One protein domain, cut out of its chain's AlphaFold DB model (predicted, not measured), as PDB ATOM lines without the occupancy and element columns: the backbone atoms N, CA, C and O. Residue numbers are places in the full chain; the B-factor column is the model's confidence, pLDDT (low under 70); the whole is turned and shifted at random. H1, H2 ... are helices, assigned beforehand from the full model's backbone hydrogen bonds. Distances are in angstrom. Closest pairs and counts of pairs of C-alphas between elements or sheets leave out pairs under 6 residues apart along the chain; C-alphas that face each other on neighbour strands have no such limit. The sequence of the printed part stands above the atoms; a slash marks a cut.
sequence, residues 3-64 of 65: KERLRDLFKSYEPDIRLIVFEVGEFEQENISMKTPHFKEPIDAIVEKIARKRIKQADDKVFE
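Overview. This is residues 3 to 64 of the 65 residues of an uncharacterized protein of Anaerolineaceae bacterium (UniProt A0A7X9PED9). The longest helix, H3, lies side by side with H2 in a helical hairpin, and the short H1 folds back on the other side of H2, so that the three helices form a flat zigzag with H2 in the middle. The far end of the hairpin is uneven: residues 55 to 64, of which 55 to 62 belong to H3, stick out. The printed part has 62 residues with three named helices, H1, H2 and H3 in chain order, and no named strand; the class is all helix. The whole is loose, with a radius of gyration of the C-alphas of 14.2 A, and spans 49 by 26 by 12 A.

Along the chain. Find C-alpha 40 at (195.763, 126.936, 216.759); from there H3, residues 40 to 62, runs 33.0 A to C-alpha 62 at (195.357, 116.491, 185.427). H2, residues 15 to 30, covers 22.8 A from first to last C-alpha. Look for H1, residues 3 to 9, from C-alpha 3 at (192.347, 144.848, 206.291); it covers 10.0 A.

Arrangement. Look at the C-alphas of Ile 20 and Val 47, 6.2 A apart, the closest pair where H2 and H3 touch. These two helices form a hairpin, with a shallow tilt of 26 degrees, opposite ways. H1 and H2 only just touch, with 3 pairs of C-alphas within 8 A, and H2 does so with residues 18 to 25 alone. Their closest C-alphas, those of Arg 7 and Arg 18, are 7.7 A apart; this hairpin has a shallow tilt of 31 degrees, opposite ways. H1 and H3 are apart. In H1, H2 and H3 every O i to N i+4 pair is within hydrogen-bond range.

Size, cuts and confidence. The C-alphas of Lys 35 and Glu 64 are the two farthest apart, at 49.5 A. The printed part has no cut. The link from H1 to H2 is tight and that from H2 to H3 is short. The mean pLDDT of the printed part is 80.7, and residues 35 to 38 and 60 to 64 are under 70.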
ATOM      1  N   LYS A   3     192.623 145.920 207.272       70.31
ATOM      2  CA  LYS A   3     192.347 144.848 206.291       70.31
ATOM      3  C   LYS A   3     192.867 145.145 204.878       70.31
ATOM      4  O   LYS A   3     193.390 144.253 204.222       70.31
ATOM      5  N   GLU A   4     192.744 146.380 204.401       76.81
ATOM      6  CA  GLU A   4     193.215 146.773 203.063       76.81
ATOM      7  C   GLU A   4     194.743 146.832 203.007       76.81
ATOM      8  O   GLU A   4     195.344 146.380 202.042       76.81
ATOM      9  N   ARG A   5     195.392 147.282 204.089       80.88
ATOM     10  CA  ARG A   5     196.863 147.270 204.171       80.88
ATOM     11  C   ARG A   5     197.408 145.841 204.214       80.88
ATOM     12  O   ARG A   5     198.420 145.566 203.582       80.88
ATOM     13  N   LEU A   6     196.725 144.933 204.916       76.50
ATOM     14  CA  LEU A   6     197.030 143.499 204.874       76.50
ATOM     15  C   LEU A   6     196.829 142.931 203.461       76.50
ATOM     16  O   LEU A   6     197.704 142.225 202.968       76.50
ATOM     17  N   ARG A   7     195.745 143.303 202.761       77.00
ATOM     18  CA  ARG A   7     195.537 142.928 201.349       77.00
ATOM     19  C   ARG A   7     196.713 143.315 200.468       77.00
ATOM     20  O   ARG A   7     197.210 142.484 199.707       77.00
ATOM     21  N   ASP A   8     197.166 144.549 200.605       86.31
ATOM     22  CA  ASP A   8     198.243 145.084 199.785       86.31
ATOM     23  C   ASP A   8     199.597 144.439 200.091       86.31
ATOM     24  O   ASP A   8     200.362 144.175 199.162       86.31
ATOM     25  N   LEU A   9     199.882 144.135 201.363       85.69
ATOM     26  CA  LEU A   9     201.124 143.473 201.783       85.69
ATOM     27  C   LEU A   9     201.274 142.077 201.179       85.69
ATOM     28  O   LEU A   9     202.368 141.697 200.765       85.69
ATOM     29  N   PHE A  10     200.176 141.329 201.095       85.81
ATOM     30  CA  PHE A  10     200.200 139.962 200.581       85.81
ATOM     31  C   PHE A  10     199.840 139.866 199.098       85.81
ATOM     32  O   PHE A  10     199.807 138.767 198.552       85.81
ATOM     33  N   LYS A  11     199.618 140.982 198.392       85.38
ATOM     34  CA  LYS A  11     199.145 140.958 196.997       85.38
ATOM     35  C   LYS A  11     200.051 140.169 196.044       85.38
ATOM     36  O   LYS A  11     199.542 139.610 195.076       85.38
ATOM     37  N   SER A  12     201.359 140.136 196.310       88.94
ATOM     38  CA  SER A  12     202.370 139.442 195.500       88.94
ATOM     39  C   SER A  12     202.514 137.955 195.822       88.94
ATOM     40  O   SER A  12     203.242 137.261 195.121       88.94
ATOM     41  N   TYR A  13     201.862 137.473 196.879       89.75
ATOM     42  CA  TYR A  13     201.899 136.068 197.268       89.75
ATOM     43  C   TYR A  13     200.914 135.247 196.439       89.75
ATOM     44  O   TYR A  13     199.981 135.777 195.822       89.75
ATOM     45  N   GLU A  14     201.118 133.933 196.461       89.19
ATOM     46  CA  GLU A  14     200.225 132.985 195.813       89.19
ATOM     47  C   GLU A  14     198.769 133.170 196.276       89.19
ATOM     48  O   GLU A  14     198.526 133.482 197.449       89.19
ATOM     49  N   PRO A  15     197.782 132.969 195.381       88.56
ATOM     50  CA  PRO A  15     196.366 133.138 195.703       88.56
ATOM     51  C   PRO A  15     195.923 132.403 196.971       88.56
ATOM     52  O   PRO A  15     195.141 132.957 197.738       88.56
ATOM     53  N   ASP A  16     196.465 131.209 197.208       87.88
ATOM     54  CA  ASP A  16     196.105 130.367 198.349       87.88
ATOM     55  C   ASP A  16     196.652 130.930 199.664       87.88
ATOM     56  O   ASP A  16     195.927 131.006 200.654       87.88
ATOM     57  N   ILE A  17     197.891 131.434 199.664       87.31
ATOM     58  CA  ILE A  17     198.472 132.109 200.834       87.31
ATOM     59  C   ILE A  17     197.704 133.391 201.150       87.31
ATOM     60  O   ILE A  17     197.407 133.662 202.313       87.31
ATOM     61  N   ARG A  18     197.311 134.157 200.124       89.94
ATOM     62  CA  ARG A  18     196.456 135.337 200.322       89.94
ATOM     63  C   ARG A  18     195.133 134.955 200.979       89.94
ATOM     64  O   ARG A  18     194.696 135.643 201.896       89.94
ATOM     65  N   LEU A  19     194.515 133.861 200.536       89.62
ATOM     66  CA  LEU A  19     193.252 133.379 201.087       89.62
ATOM     67  C   LEU A  19     193.389 132.954 202.555       89.62
ATOM     68  O   LEU A  19     192.551 133.347 203.362       89.62
ATOM     69  N   ILE A  20     194.465 132.240 202.907       90.19
ATOM     70  CA  ILE A  20     194.769 131.862 204.298       90.19
ATOM     71  C   ILE A  20     194.865 133.112 205.173       90.19
ATOM     72  O   ILE A  20     194.194 133.198 206.197       90.19
ATOM     73  N   VAL A  21     195.652 134.107 204.755       88.38
ATOM     74  CA  VAL A  21     195.838 135.344 205.527       88.38
ATOM     75  C   VAL A  21     194.517 136.094 205.724       88.38
ATOM     76  O   VAL A  21     194.297 136.659 206.797       88.38
ATOM     77  N   PHE A  22     193.618 136.093 204.734       88.19
ATOM     78  CA  PHE A  22     192.294 136.688 204.919       88.19
ATOM     79  C   PHE A  22     191.434 135.907 205.895       88.19
ATOM     80  O   PHE A  22     190.957 136.514 206.846       88.19
ATOM     81  N   GLU A  23     191.246 134.603 205.684       89.38
ATOM     82  CA  GLU A  23     190.370 133.797 206.544       89.38
ATOM     83  C   GLU A  23     190.862 133.810 208.004       89.38
ATOM     84  O   GLU A  23     190.059 133.997 208.917       89.38
ATOM     85  N   VAL A  24     192.179 133.731 208.232       87.81
ATOM     86  CA  VAL A  24     192.773 133.858 209.574       87.81
ATOM     87  C   VAL A  24     192.556 135.257 210.149       87.81
ATOM     88  O   VAL A  24     192.140 135.385 211.295       87.81
ATOM     89  N   GLY A  25     192.783 136.316 209.366       85.88
ATOM     90  CA  GLY A  25     192.596 137.689 209.837       85.88
ATOM     91  C   GLY A  25     191.140 138.034 210.173       85.88
ATOM     92  O   GLY A  25     190.894 138.819 211.088       85.88
ATOM     93  N   GLU A  26     190.162 137.459 209.463       86.50
ATOM     94  CA  GLU A  26     188.743 137.595 209.820       86.50
ATOM     95  C   GLU A  26     188.427 136.853 211.115       86.50
ATOM     96  O   GLU A  26     187.850 137.444 212.028       86.50
ATOM     97  N   PHE A  27     188.896 135.611 211.228       86.12
ATOM     98  CA  PHE A  27     188.731 134.806 212.429       86.12
ATOM     99  C   PHE A  27     189.337 135.481 213.671       86.12
ATOM    100  O   PHE A  27     188.679 135.587 214.707       86.12
ATOM    101  N   GLU A  28     190.560 136.001 213.576       82.44
ATOM    102  CA  GLU A  28     191.201 136.722 214.678       82.44
ATOM    103  C   GLU A  28     190.438 137.996 215.047       82.44
ATOM    104  O   GLU A  28     190.284 138.290 216.230       82.44
ATOM    105  N   GLN A  29     189.922 138.742 214.066       82.31
ATOM    106  CA  GLN A  29     189.161 139.963 214.330       82.31
ATOM    107  C   GLN A  29     187.835 139.674 215.047       82.31
ATOM    108  O   GLN A  29     187.453 140.425 215.948       82.31
ATOM    109  N   GLU A  30     187.146 138.596 214.680       84.00
ATOM    110  CA  GLU A  30     185.902 138.162 215.330       84.00
ATOM    111  C   GLU A  30     186.129 137.695 216.772       84.00
ATOM    112  O   GLU A  30     185.253 137.850 217.624       84.00
ATOM    113  N   ASN A  31     187.326 137.188 217.067       79.75
ATOM    114  CA  ASN A  31     187.672 136.619 218.368       79.75
ATOM    115  C   ASN A  31     188.663 137.480 219.172       79.75
ATOM    116  O   ASN A  31     189.141 137.053 220.225       79.75
ATOM    117  N   ILE A  32     188.943 138.708 218.727       73.50
ATOM    118  CA  ILE A  32     189.966 139.603 219.296       73.50
ATOM    119  C   ILE A  32     189.715 139.973 220.768       73.50
ATOM    120  O   ILE A  32     190.621 140.405 221.475       73.50
ATOM    121  N   SER A  33     188.478 139.808 221.244       73.31
ATOM    122  CA  SER A  33     188.070 140.062 222.629       73.31
ATOM    123  C   SER A  33     188.354 138.893 223.584       73.31
ATOM    124  O   SER A  33     188.198 139.049 224.800       73.31
ATOM    125  N   MET A  34     188.776 137.729 223.078       71.31
ATOM    126  CA  MET A  34     189.089 136.570 223.911       71.31
ATOM    127  C   MET A  34     190.412 136.769 224.665       71.31
ATOM    128  O   MET A  34     191.467 136.971 224.073       71.31
ATOM    129  N   LYS A  35     190.361 136.664 226.001       63.88
ATOM    130  CA  LYS A  35     191.515 136.845 226.909       63.88
ATOM    131  C   LYS A  35     192.653 135.843 226.689       63.88
ATOM    132  O   LYS A  35     193.803 136.177 226.960       63.88
ATOM    133  N   THR A  36     192.333 134.635 226.228       62.09
ATOM    134  CA  THR A  36     193.314 133.578 225.961       62.09
ATOM    135  C   THR A  36     192.827 132.761 224.777       62.09
ATOM    136  O   THR A  36     191.995 131.866 224.939       62.09
ATOM    137  N   PRO A  37     193.258 133.097 223.564       62.09
ATOM    138  CA  PRO A  37     192.706 132.429 222.415       62.09
ATOM    139  C   PRO A  37     193.427 131.118 222.091       62.09
ATOM    140  O   PRO A  37     194.618 131.093 221.780       62.09
ATOM    141  N   HIS A  38     192.683 130.014 222.101       64.75
ATOM    142  CA  HIS A  38     193.129 128.736 221.544       64.75
ATOM    143  C   HIS A  38     192.893 128.719 220.024       64.75
ATOM    144  O   HIS A  38     192.069 127.969 219.514       64.75
ATOM    145  N   PHE A  39     193.599 129.585 219.290       72.38
ATOM    146  CA  PHE A  39     193.403 129.765 217.842       72.38
ATOM    147  C   PHE A  39     194.117 128.741 216.965       72.38
ATOM    148  O   PHE A  39     193.879 128.712 215.762       72.38
ATOM    149  N   LYS A  40     194.968 127.887 217.540       77.12
ATOM    150  CA  LYS A  40     195.763 126.936 216.759       77.12
ATOM    151  C   LYS A  40     194.889 125.975 215.945       77.12
ATOM    152  O   LYS A  40     195.047 125.908 214.737       77.12
ATOM    153  N   GLU A  41     193.942 125.290 216.584       84.12
ATOM    154  CA  GLU A  41     193.069 124.325 215.898       84.12
ATOM    155  C   GLU A  41     192.182 124.981 214.816       84.12
ATOM    156  O   GLU A  41     192.144 124.468 213.697       84.12
ATOM    157  N   PRO A  42     191.523 126.132 215.070       83.31
ATOM    158  CA  PRO A  42     190.794 126.858 214.029       83.31
ATOM    159  C   PRO A  42     191.664 127.303 212.850       83.31
ATOM    160  O   PRO A  42     191.248 127.173 211.701       83.31
ATOM    161  N   ILE A  43     192.870 127.814 213.112       86.56
ATOM    162  CA  ILE A  43     193.795 128.252 212.058       86.56
ATOM    163  C   ILE A  43     194.273 127.051 211.236       86.56
ATOM    164  O   ILE A  43     194.260 127.114 210.006       86.56
ATOM    165  N   ASP A  44     194.627 125.941 211.890       87.75
ATOM    166  CA  ASP A  44     195.031 124.703 211.218       87.75
ATOM    167  C   ASP A  44     193.904 124.187 210.303       87.75
ATOM    168  O   ASP A  44     194.160 123.811 209.157       87.75
ATOM    169  N   ALA A  45     192.642 124.273 210.741       89.69
ATOM    170  CA  ALA A  45     191.485 123.906 209.924       89.69
ATOM    171  C   ALA A  45     191.306 124.807 208.685       89.69
ATOM    172  O   ALA A  45     190.956 124.314 207.607       89.69
ATOM    173  N   ILE A  46     191.565 126.115 208.805       89.19
ATOM    174  CA  ILE A  46     191.532 127.061 207.673       89.19
ATOM    175  C   ILE A  46     192.605 126.690 206.643       89.19
ATOM    176  O   ILE A  46     192.317 126.595 205.444       89.19
ATOM    177  N   VAL A  47     193.829 126.430 207.104       89.88
ATOM    178  CA  VAL A  47     194.946 126.028 206.237       89.88
ATOM    179  C   VAL A  47     194.638 124.701 205.546       89.88
ATOM    180  O   VAL A  47     194.777 124.598 204.326       89.88
ATOM    181  N   GLU A  48     194.162 123.702 206.290       92.00
ATOM    182  CA  GLU A  48     193.849 122.379 205.750       92.00
ATOM    183  C   GLU A  48     192.734 122.436 204.696       92.00
ATOM    184  O   GLU A  48     192.848 121.829 203.626       92.00
ATOM    185  N   LYS A  49     191.674 123.209 204.948       92.69
ATOM    186  CA  LYS A  49     190.580 123.441 203.994       92.69
ATOM    187  C   LYS A  49     191.097 124.014 202.672       92.69
ATOM    188  O   LYS A  49     190.695 123.548 201.601       92.69
ATOM    189  N   ILE A  50     191.980 125.010 202.733       89.62
ATOM    190  CA  ILE A  50     192.534 125.665 201.542       89.62
ATOM    191  C   ILE A  50     193.499 124.725 200.810       89.62
ATOM    192  O   ILE A  50     193.394 124.576 199.591       89.62
ATOM    193  N   ALA A  51     194.353 124.003 201.540       88.00
ATOM    194  CA  ALA A  51     195.265 123.015 200.971       88.00
ATOM    195  C   ALA A  51     194.515 121.882 200.246       88.00
ATOM    196  O   ALA A  51     194.824 121.567 199.097       88.00
ATOM    197  N   ARG A  52     193.465 121.318 200.861       89.19
ATOM    198  CA  ARG A  52     192.617 120.283 200.237       89.19
ATOM    199  C   ARG A  52     191.933 120.793 198.970       89.19
ATOM    200  O   ARG A  52     191.866 120.073 197.975       89.19
ATOM    201  N   LYS A  53     191.443 122.037 198.981       87.75
ATOM    202  CA  LYS A  53     190.839 122.665 197.797       87.75
ATOM    203  C   LYS A  53     191.854 122.801 196.661       87.75
ATOM    204  O   LYS A  53     191.504 122.536 195.513       87.75
ATOM    205  N   ARG A  54     193.095 123.175 196.979       84.06
ATOM    206  CA  ARG A  54     194.179 123.300 196.002       84.06
ATOM    207  C   ARG A  54     194.573 121.956 195.395       84.06
ATOM    208  O   ARG A  54     194.705 121.884 194.180       84.06
ATOM    209  N   ILE A  55     194.698 120.909 196.213       84.19
ATOM    210  CA  ILE A  55     194.990 119.542 195.748       84.19
ATOM    211  C   ILE A  55     193.891 119.067 194.798       84.19
ATOM    212  O   ILE A  55     194.189 118.684 193.676       84.19
ATOM    213  N   LYS A  56     192.618 119.213 195.184       81.62
ATOM    214  CA  LYS A  56     191.495 118.836 194.318       81.62
ATOM    215  C   LYS A  56     191.506 119.582 192.977       81.62
ATOM    216  O   LYS A  56     191.266 118.987 191.940       81.62
ATOM    217  N   GLN A  57     191.811 120.880 192.987       79.88
ATOM    218  CA  GLN A  57     191.939 121.670 191.756       79.88
ATOM    219  C   GLN A  57     193.150 121.285 190.901       79.88
ATOM    220  O   GLN A  57     193.138 121.542 189.701       79.88
ATOM    221  N   ALA A  58     194.213 120.759 191.509       72.00
ATOM    222  CA  ALA A  58     195.350 120.223 190.778       72.00
ATOM    223  C   ALA A  58     194.983 118.876 190.146       72.00
ATOM    224  O   ALA A  58     195.222 118.704 188.958       72.00
ATOM    225  N   ASP A  59     194.327 117.989 190.896       70.19
ATOM    226  CA  ASP A  59     193.861 116.691 190.402       70.19
ATOM    227  C   ASP A  59     192.864 116.857 189.248       70.19
ATOM    228  O   ASP A  59     193.068 116.271 188.191       70.19
ATOM    229  N   ASP A  60     191.850 117.720 189.383       66.81
ATOM    230  CA  ASP A  60     190.853 117.963 188.328       66.81
ATOM    231  C   ASP A  60     191.492 118.505 187.029       66.81
ATOM    232  O   ASP A  60     191.025 118.194 185.937       66.81
ATOM    233  N   LYS A  61     192.598 119.260 187.119       61.50
ATOM    234  CA  LYS A  61     193.343 119.742 185.941       61.50
ATOM    235  C   LYS A  61     194.177 118.662 185.257       61.50
ATOM    236  O   LYS A  61     194.442 118.788 184.070       61.50
ATOM    237  N   VAL A  62     194.587 117.620 185.981       59.88
ATOM    238  CA  VAL A  62     195.357 116.491 185.427       59.88
ATOM    239  C   VAL A  62     194.473 115.578 184.565       59.88
ATOM    240  O   VAL A  62     194.992 114.848 183.729       59.88
ATOM    241  N   PHE A  63     193.146 115.627 184.725       54.28
ATOM    242  CA  PHE A  63     192.198 114.830 183.932       54.28
ATOM    243  C   PHE A  63     191.618 115.562 182.705       54.28
ATOM    244  O   PHE A  63     190.837 114.959 181.970       54.28
ATOM    245  N   GLU A  64     191.967 116.835 182.485       53.81
ATOM    246  CA  GLU A  64     191.507 117.637 181.334       53.81
ATOM    247  C   GLU A  64     192.581 117.835 180.235       53.81
ATOM    248  O   GLU A  64     192.274 118.448 179.210       53.81
TER     249      GLU A  64